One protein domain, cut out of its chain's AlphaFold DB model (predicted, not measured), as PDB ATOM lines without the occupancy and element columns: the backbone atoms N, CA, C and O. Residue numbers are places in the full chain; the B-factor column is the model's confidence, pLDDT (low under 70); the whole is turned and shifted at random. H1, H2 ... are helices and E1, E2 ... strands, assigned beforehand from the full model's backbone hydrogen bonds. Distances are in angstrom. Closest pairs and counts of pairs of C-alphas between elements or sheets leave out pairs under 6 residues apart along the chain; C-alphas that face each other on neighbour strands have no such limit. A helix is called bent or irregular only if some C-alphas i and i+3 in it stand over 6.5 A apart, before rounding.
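Overview. This is residues 7 to 68 of the 75 residues of an uncharacterized protein of Methanomicrobiales archaeon HGW-Methanomicrobiales-6 (UniProt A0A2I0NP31). A long, bent ribbon of two antiparallel strands, E1 and E3, has a small head at one end, where the two crossed helices H1 and H2 lie and the short strand E2 pairs with E3. The other end of the ribbon, with the first and last printed residues, is far from the helices. The printed part has 62 residues, with two named helices and three named strands in the order E1, H1, H2, E2, E3; the antiparallel sheet has the order E1, E3, E2, and the class is mixed, helices and strands. The whole is loose, with a radius of gyration of the C-alphas of 13.3 A, and flat, spanning 40 by 29 by 14 A.

Along the chain. In the sheet, E1 is residues 7 to 18, 31.9 A from first to last C-alpha, beginning at C-alpha 7 at (-104.614, 61.116, 73.844). E3 is residues 57 to 68, 30.2 A long, ending at C-alpha 68 at (-107.922, 57.208, 76.329). E2 is residues 52 to 54. E1 bends by 50 degrees at residue 10, and E3 bends by 57 degrees at residue 65. H1 is residues 21 to 28, 10.8 A long. H2 is residues 37 to 50, 19.9 A long, beginning at C-alpha 37 at (-109.476, 22.027, 68.793).

Arrangement. E3 is the inner strand of the sheet, and E1 and E2 are its edge strands. E1 and E3 are antiparallel, at 166 degrees; N 10 and O 66 are 3.0 A apart, and N 58 and O 18 are 2.8 A apart, both within hydrogen-bond range. E2 and E3 form a hairpin, with N 52 and O 59 within hydrogen-bond range at 2.9 A. E1 and E2 are apart. The sheet is only just strongly twisted, with C-alphas up to 4.2 A off its best plane. E1, H1 H2 and E2 make a split strand-helix-strand unit, two strands of one sheet that are not neighbours, with the helices between them along the chain and E3 between them in the sheet, and its crossover is right-handed. H1 is on the sheet, over E1, at a height over the sheet of 9.1 A from a local plane fitted to only 6 C-alphas. It runs along the strands, but only just, at 27 degrees to E1 on the local plane. H2 only grazes the sheet, with its residues 47 to 50; the closest C-alphas of H2 and E3, those of His 50 and Leu 60, are 6.8 A apart. H1 and H2 touch, with the closest C-alphas, those of Val 25 and Leu 43, 5.9 A apart, and run opposite ways at a steep tilt of 66 degrees. In H1 every O i to N i+4 pair is within hydrogen-bond range, and in H2 9 of 10 are.

Size, cuts and confidence. The C-alphas farthest apart, those of Val 7 and Pro 37, are 39.7 A apart. The printed part has no cut, and no link is long. The mean pLDDT of the printed part is 88.1; residues 12 to 14 and 62 to 64 are under 70.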
ATOM      1  N   VAL A   7    -104.999  62.491  73.548       90.00
ATOM      2  CA  VAL A   7    -104.614  61.116  73.844       90.00
ATOM      3  C   VAL A   7    -103.910  61.100  75.189       90.00
ATOM      4  O   VAL A   7    -102.980  61.871  75.415       90.00
ATOM      5  N   LEU A   8    -104.352  60.217  76.077       88.81
ATOM      6  CA  LEU A   8    -103.701  59.958  77.353       88.81
ATOM      7  C   LEU A   8    -103.326  58.486  77.440       88.81
ATOM      8  O   LEU A   8    -104.202  57.624  77.379       88.81
ATOM      9  N   MET A   9    -102.031  58.224  77.611       86.69
ATOM     10  CA  MET A   9    -101.486  56.882  77.796       86.69
ATOM     11  C   MET A   9    -101.316  56.606  79.288       86.69
ATOM     12  O   MET A   9    -100.746  57.434  80.002       86.69
ATOM     13  N   ARG A  10    -101.799  55.461  79.774       81.38
ATOM     14  CA  ARG A  10    -101.586  55.019  81.162       81.38
ATOM     15  C   ARG A  10    -101.271  53.526  81.221       81.38
ATOM     16  O   ARG A  10    -101.893  52.766  80.472       81.38
ATOM     17  N   PRO A  11    -100.353  53.090  82.101       76.12
ATOM     18  CA  PRO A  11    -100.193  51.673  82.378       76.12
ATOM     19  C   PRO A  11    -101.489  51.141  82.995       76.12
ATOM     20  O   PRO A  11    -102.079  51.761  83.881       76.12
ATOM     21  N   LEU A  12    -101.941  50.002  82.493       68.31
ATOM     22  CA  LEU A  12    -103.004  49.203  83.065       68.31
ATOM     23  C   LEU A  12    -102.356  47.916  83.563       68.31
ATOM     24  O   LEU A  12    -102.014  47.032  82.773       68.31
ATOM     25  N   GLU A  13    -102.177  47.836  84.878       64.25
ATOM     26  CA  GLU A  13    -101.874  46.575  85.542       64.25
ATOM     27  C   GLU A  13    -103.154  45.738  85.544       64.25
ATOM     28  O   GLU A  13    -104.034  45.890  86.390       64.25
ATOM     29  N   GLY A  14    -103.307  44.917  84.508       62.69
ATOM     30  CA  GLY A  14    -104.415  43.986  84.376       62.69
ATOM     31  C   GLY A  14    -103.956  42.606  84.812       62.69
ATOM     32  O   GLY A  14    -103.308  41.900  84.043       62.69
ATOM     33  N   ALA A  15    -104.291  42.218  86.038       70.75
ATOM     34  CA  ALA A  15    -104.217  40.826  86.458       70.75
ATOM     35  C   ALA A  15    -105.585  40.182  86.206       70.75
ATOM     36  O   ALA A  15    -106.559  40.515  86.882       70.75
ATOM     37  N   THR A  16    -105.670  39.274  85.232       82.25
ATOM     38  CA  THR A  16    -106.859  38.424  85.088       82.25
ATOM     39  C   THR A  16    -106.607  37.118  85.820       82.25
ATOM     40  O   THR A  16    -105.648  36.408  85.509       82.25
ATOM     41  N   THR A  17    -107.466  36.815  86.790       89.31
ATOM     42  CA  THR A  17    -107.375  35.603  87.606       89.31
ATOM     43  C   THR A  17    -108.350  34.548  87.102       89.31
ATOM     44  O   THR A  17    -109.511  34.838  86.815       89.31
ATOM     45  N   PHE A  18    -107.882  33.310  87.038       91.38
ATOM     46  CA  PHE A  18    -108.627  32.132  86.627       91.38
ATOM     47  C   PHE A  18    -108.487  31.038  87.686       91.38
ATOM     48  O   PHE A  18    -107.464  30.937  88.361       91.38
ATOM     49  N   ALA A  19    -109.510  30.198  87.830       92.25
ATOM     50  CA  ALA A  19    -109.425  29.020  88.694       92.25
ATOM     51  C   ALA A  19    -108.610  27.890  88.039       92.25
ATOM     52  O   ALA A  19    -107.907  27.151  88.725       92.25
ATOM     53  N   THR A  20    -108.692  27.771  86.710       94.31
ATOM     54  CA  THR A  20    -108.062  26.706  85.922       94.31
ATOM     55  C   THR A  20    -107.517  27.241  84.597       94.31
ATOM     56  O   THR A  20    -107.909  28.318  84.137       94.31
ATOM     57  N   VAL A  21    -106.615  26.477  83.971       94.62
ATOM     58  CA  VAL A  21    -106.073  26.790  82.638       94.62
ATOM     59  C   VAL A  21    -107.192  26.746  81.595       94.62
ATOM     60  O   VAL A  21    -107.274  27.614  80.728       94.62
ATOM     61  N   GLU A  22    -108.108  25.788  81.716       96.00
ATOM     62  CA  GLU A  22    -109.284  25.641  80.860       96.00
ATOM     63  C   GLU A  22    -110.166  26.894  80.914       96.00
ATOM     64  O   GLU A  22    -110.575  27.400  79.870       96.00
ATOM     65  N   GLY A  23    -110.369  27.463  82.109       94.44
ATOM     66  CA  GLY A  23    -111.105  28.717  82.276       94.44
ATOM     67  C   GLY A  23    -110.436  29.902  81.568       94.44
ATOM     68  O   GLY A  23    -111.121  30.751  80.996       94.44
ATOM     69  N   ALA A  24    -109.100  29.945  81.534       93.94
ATOM     70  CA  ALA A  24    -108.373  30.945  80.753       93.94
ATOM     71  C   ALA A  24    -108.559  30.731  79.240       93.94
ATOM     72  O   ALA A  24    -108.817  31.687  78.504       93.94
ATOM     73  N   VAL A  25    -108.501  29.484  78.762       95.94
ATOM     74  CA  VAL A  25    -108.748  29.154  77.348       95.94
ATOM     75  C   VAL A  25    -110.157  29.566  76.926       95.94
ATOM     76  O   VAL A  25    -110.309  30.205  75.888       95.94
ATOM     77  N   GLU A  26    -111.183  29.259  77.719       96.06
ATOM     78  CA  GLU A  26    -112.563  29.660  77.424       96.06
ATOM     79  C   GLU A  26    -112.734  31.180  77.369       96.06
ATOM     80  O   GLU A  26    -113.426  31.693  76.488       96.06
ATOM     81  N   HIS A  27    -112.053  31.913  78.251       92.88
ATOM     82  CA  HIS A  27    -112.095  33.372  78.267       92.88
ATOM     83  C   HIS A  27    -111.456  34.007  77.021       92.88
ATOM     84  O   HIS A  27    -111.960  35.007  76.495       92.88
ATOM     85  N   PHE A  28    -110.327  33.469  76.554       93.12
ATOM     86  CA  PHE A  28    -109.549  34.070  75.468       93.12
ATOM     87  C   PHE A  28    -109.875  33.523  74.079       93.12
ATOM     88  O   PHE A  28    -109.709  34.254  73.101       93.12
ATOM     89  N   ALA A  29    -110.383  32.295  73.963       95.81
ATOM     90  CA  ALA A  29    -110.652  31.679  72.667       95.81
ATOM     91  C   ALA A  29    -111.576  32.518  71.759       95.81
ATOM     92  O   ALA A  29    -111.209  32.699  70.597       95.81
ATOM     93  N   PRO A  30    -112.689  33.114  72.239       95.00
ATOM     94  CA  PRO A  30    -113.527  33.974  71.400       95.00
ATOM     95  C   PRO A  30    -112.807  35.245  70.926       95.00
ATOM     96  O   PRO A  30    -112.980  35.665  69.788       95.00
ATOM     97  N   ARG A  31    -111.963  35.848  71.776       91.19
ATOM     98  CA  ARG A  31    -111.210  37.077  71.451       91.19
ATOM     99  C   ARG A  31    -110.110  36.848  70.420       91.19
ATOM    100  O   ARG A  31    -109.721  37.785  69.734       91.19
ATOM    101  N   MET A  32    -109.599  35.622  70.348       90.88
ATOM    102  CA  MET A  32    -108.541  35.221  69.422       90.88
ATOM    103  C   MET A  32    -109.062  34.395  68.240       90.88
ATOM    104  O   MET A  32    -108.256  33.849  67.490       90.88
ATOM    105  N   SER A  33    -110.386  34.262  68.091       95.12
ATOM    106  CA  SER A  33    -111.022  33.433  67.055       95.12
ATOM    107  C   SER A  33    -110.474  31.994  67.009       95.12
ATOM    108  O   SER A  33    -110.273  31.408  65.947       95.12
ATOM    109  N   ALA A  34    -110.196  31.416  68.182       95.69
ATOM    110  CA  ALA A  34    -109.714  30.044  68.323       95.69
ATOM    111  C   ALA A  34    -110.893  29.055  68.338       95.69
ATOM    112  O   ALA A  34    -111.375  28.624  69.393       95.69
ATOM    113  N   GLU A  35    -111.366  28.706  67.145       94.75
ATOM    114  CA  GLU A  35    -112.572  27.896  66.927       94.75
ATOM    115  C   GLU A  35    -112.274  26.395  66.844       94.75
ATOM    116  O   GLU A  35    -113.093  25.565  67.234       94.75
ATOM    117  N   THR A  36    -111.081  26.023  66.381       97.00
ATOM    118  CA  THR A  36    -110.703  24.616  66.202       97.00
ATOM    119  C   THR A  36    -110.055  24.022  67.458       97.00
ATOM    120  O   THR A  36    -109.359  24.734  68.192       97.00
ATOM    121  N   PRO A  37    -110.160  22.696  67.683       97.06
ATOM    122  CA  PRO A  37    -109.476  22.027  68.793       97.06
ATOM    123  C   PRO A  37    -107.964  22.283  68.807       97.06
ATOM    124  O   PRO A  37    -107.378  22.521  69.859       97.06
ATOM    125  N   ARG A  38    -107.333  22.319  67.625       97.12
ATOM    126  CA  ARG A  38    -105.901  22.613  67.484       97.12
ATOM    127  C   ARG A  38    -105.549  24.025  67.960       97.12
ATOM    128  O   ARG A  38    -104.550  24.193  68.650       97.12
ATOM    129  N   GLN A  39    -106.350  25.034  67.613       97.06
ATOM    130  CA  GLN A  39    -106.125  26.411  68.076       97.06
ATOM    131  C   GLN A  39    -106.322  26.530  69.591       97.06
ATOM    132  O   GLN A  39    -105.528  27.178  70.268       97.06
ATOM    133  N   ARG A  40    -107.334  25.853  70.144       97.12
ATOM    134  CA  ARG A  40    -107.571  25.829  71.594       97.12
ATOM    135  C   ARG A  40    -106.433  25.138  72.349       97.12
ATOM    136  O   ARG A  40    -106.043  25.621  73.404       97.12
ATOM    137  N   ALA A  41    -105.840  24.084  71.784       97.19
ATOM    138  CA  ALA A  41    -104.659  23.434  72.354       97.19
ATOM    139  C   ALA A  41    -103.423  24.355  72.377       97.19
ATOM    140  O   ALA A  41    -102.644  24.318  73.325       97.19
ATOM    141  N   ILE A  42    -103.254  25.226  71.373       97.38
ATOM    142  CA  ILE A  42    -102.187  26.243  71.386       97.38
ATOM    143  C   ILE A  42    -102.391  27.217  72.554       97.38
ATOM    144  O   ILE A  42    -101.440  27.492  73.284       97.38
ATOM    145  N   LEU A  43    -103.623  27.698  72.761       96.00
ATOM    146  CA  LEU A  43    -103.950  28.563  73.900       96.00
ATOM    147  C   LEU A  43    -103.719  27.859  75.235       96.00
ATOM    148  O   LEU A  43    -103.152  28.453  76.144       96.00
ATOM    149  N   TYR A  44    -104.114  26.592  75.336       96.94
ATOM    150  CA  TYR A  44    -103.889  25.785  76.528       96.94
ATOM    151  C   TYR A  44    -102.403  25.714  76.887       96.94
ATOM    152  O   TYR A  44    -102.012  26.125  77.974       96.94
ATOM    153  N   ASN A  45    -101.567  25.295  75.932       97.00
ATOM    154  CA  ASN A  45    -100.120  25.172  76.120       97.00
ATOM    155  C   ASN A  45     -99.455  26.512  76.461       97.00
ATOM    156  O   ASN A  45     -98.424  26.545  77.133       97.00
ATOM    157  N   TYR A  46    -100.005  27.620  75.961       94.94
ATOM    158  CA  TYR A  46     -99.557  28.956  76.334       94.94
ATOM    159  C   TYR A  46     -99.907  29.258  77.797       94.94
ATOM    160  O   TYR A  46     -99.027  29.588  78.590       94.94
ATOM    161  N   PHE A  47    -101.172  29.104  78.190       94.38
ATOM    162  CA  PHE A  47    -101.616  29.435  79.544       94.38
ATOM    163  C   PHE A  47    -101.037  28.512  80.615       94.38
ATOM    164  O   PHE A  47    -100.707  28.994  81.695       94.38
ATOM    165  N   GLU A  48    -100.821  27.236  80.311       94.69
ATOM    166  CA  GLU A  48    -100.129  26.296  81.197       94.69
ATOM    167  C   GLU A  48     -98.731  26.805  81.596       94.69
ATOM    168  O   GLU A  48     -98.306  26.636  82.737       94.69
ATOM    169  N   LYS A  49     -98.029  27.482  80.679       93.12
ATOM    170  CA  LYS A  49     -96.663  27.986  80.898       93.12
ATOM    171  C   LYS A  49     -96.605  29.396  81.475       93.12
ATOM    172  O   LYS A  49     -95.608  29.753  82.098       93.12
ATOM    173  N   HIS A  50     -97.622  30.215  81.213       91.06
ATOM    174  CA  HIS A  50     -97.584  31.653  81.494       91.06
ATOM    175  C   HIS A  50     -98.501  32.103  82.637       91.06
ATOM    176  O   HIS A  50     -98.336  33.220  83.129       91.06
ATOM    177  N   LEU A  51     -99.447  31.272  83.085       90.81
ATOM    178  CA  LEU A  51    -100.237  31.574  84.275       90.81
ATOM    179  C   LEU A  51     -99.410  31.348  85.542       90.81
ATOM    180  O   LEU A  51     -98.868  30.269  85.776       90.81
ATOM    181  N   VAL A  52     -99.353  32.367  86.394       90.06
ATOM    182  CA  VAL A  52     -98.615  32.325  87.658       90.06
ATOM    183  C   VAL A  52     -99.587  32.073  88.800       90.06
ATOM    184  O   VAL A  52    -100.612  32.744  88.914       90.06
ATOM    185  N   ARG A  53     -99.264  31.130  89.686       86.56
ATOM    186  CA  ARG A  53    -100.093  30.857  90.862       86.56
ATOM    187  C   ARG A  53     -99.925  31.970  91.901       86.56
ATOM    188  O   ARG A  53     -98.813  32.211  92.364       86.56
ATOM    189  N   ARG A  54    -101.018  32.646  92.262       86.00
ATOM    190  CA  ARG A  54    -101.076  33.690  93.303       86.00
ATOM    191  C   ARG A  54    -102.402  33.609  94.048       86.00
ATOM    192  O   ARG A  54    -103.433  33.401  93.419       86.00
ATOM    193  N   ASP A  55    -102.362  33.738  95.373       78.50
ATOM    194  CA  ASP A  55    -103.546  33.812  96.249       78.50
ATOM    195  C   ASP A  55    -104.604  32.720  95.991       78.50
ATOM    196  O   ASP A  55    -105.808  32.953  96.038       78.50
ATOM    197  N   GLY A  56    -104.150  31.502  95.676       80.31
ATOM    198  CA  GLY A  56    -105.023  30.356  95.401       80.31
ATOM    199  C   GLY A  56    -105.597  30.279  93.979       80.31
ATOM    200  O   GLY A  56    -106.238  29.281  93.661       80.31
ATOM    201  N   GLY A  57    -105.325  31.259  93.112       86.00
ATOM    202  CA  GLY A  57    -105.728  31.280  91.702       86.00
ATOM    203  C   GLY A  57    -104.552  31.288  90.719       86.00
ATOM    204  O   GLY A  57    -103.380  31.340  91.102       86.00
ATOM    205  N   LEU A  58    -104.877  31.229  89.430       88.12
ATOM    206  CA  LEU A  58    -103.952  31.348  88.306       88.12
ATOM    207  C   LEU A  58    -104.081  32.736  87.680       88.12
ATOM    208  O   LEU A  58    -105.142  33.097  87.183       88.12
ATOM    209  N   VAL A  59    -103.009  33.515  87.689       88.31
ATOM    210  CA  VAL A  59    -103.013  34.905  87.232       88.31
ATOM    211  C   VAL A  59    -102.230  35.032  85.934       88.31
ATOM    212  O   VAL A  59    -101.057  34.659  85.871       88.31
ATOM    213  N   LEU A  60    -102.859  35.610  84.909       86.06
ATOM    214  CA  LEU A  60    -102.145  36.104  83.737       86.06
ATOM    215  C   LEU A  60    -101.648  37.515  84.044       86.06
ATOM    216  O   LEU A  60    -102.436  38.460  84.104       86.06
ATOM    217  N   THR A  61    -100.345  37.659  84.261       78.12
ATOM    218  CA  THR A  61     -99.726  38.965  84.496       78.12
ATOM    219  C   THR A  61     -99.438  39.640  83.159       78.12
ATOM    220  O   THR A  61     -98.520  39.233  82.447       78.12
ATOM    221  N   GLY A  62    -100.217  40.664  82.814       69.06
ATOM    222  CA  GLY A  62     -99.972  41.510  81.650       69.06
ATOM    223  C   GLY A  62     -99.763  42.963  82.064       69.06
ATOM    224  O   GLY A  62    -100.570  43.526  82.800       69.06
ATOM    225  N   SER A  63     -98.701  43.590  81.561       65.75
ATOM    226  CA  SER A  63     -98.579  45.048  81.563       65.75
ATOM    227  C   SER A  63     -99.089  45.567  80.221       65.75
ATOM    228  O   SER A  63     -98.433  45.379  79.195       65.75
ATOM    229  N   SER A  64    -100.252  46.208  80.216       68.25
ATOM    230  CA  SER A  64    -100.795  46.857  79.018       68.25
ATOM    231  C   SER A  64    -100.697  48.370  79.164       68.25
ATOM    232  O   SER A  64    -100.740  48.890  80.272       68.25
ATOM    233  N   THR A  65    -100.588  49.104  78.056       75.62
ATOM    234  CA  THR A  65    -100.762  50.565  78.071       75.62
ATOM    235  C   THR A  65    -102.099  50.893  77.429       75.62
ATOM    236  O   THR A  65    -102.318  50.582  76.260       75.62
ATOM    237  N   TYR A  66    -103.004  51.499  78.191       80.31
ATOM    238  CA  TYR A  66    -104.304  51.932  77.695       80.31
ATOM    239  C   TYR A  66    -104.212  53.352  77.136       80.31
ATOM    240  O   TYR A  66    -103.600  54.224  77.758       80.31
ATOM    241  N   ALA A  67    -104.849  53.583  75.987       85.69
ATOM    242  CA  ALA A  67    -105.009  54.904  75.393       85.69
ATOM    243  C   ALA A  67    -106.452  55.386  75.595       85.69
ATOM    244  O   ALA A  67    -107.395  54.784  75.080       85.69
ATOM    245  N   THR A  68    -106.645  56.484  76.321       87.06
ATOM    246  CA  THR A  68    -107.922  57.208  76.329       87.06
ATOM    247  C   THR A  68    -107.874  58.274  75.244       87.06
ATOM    248  O   THR A  68    -106.990  59.129  75.270       87.06
TER     249      THR A  68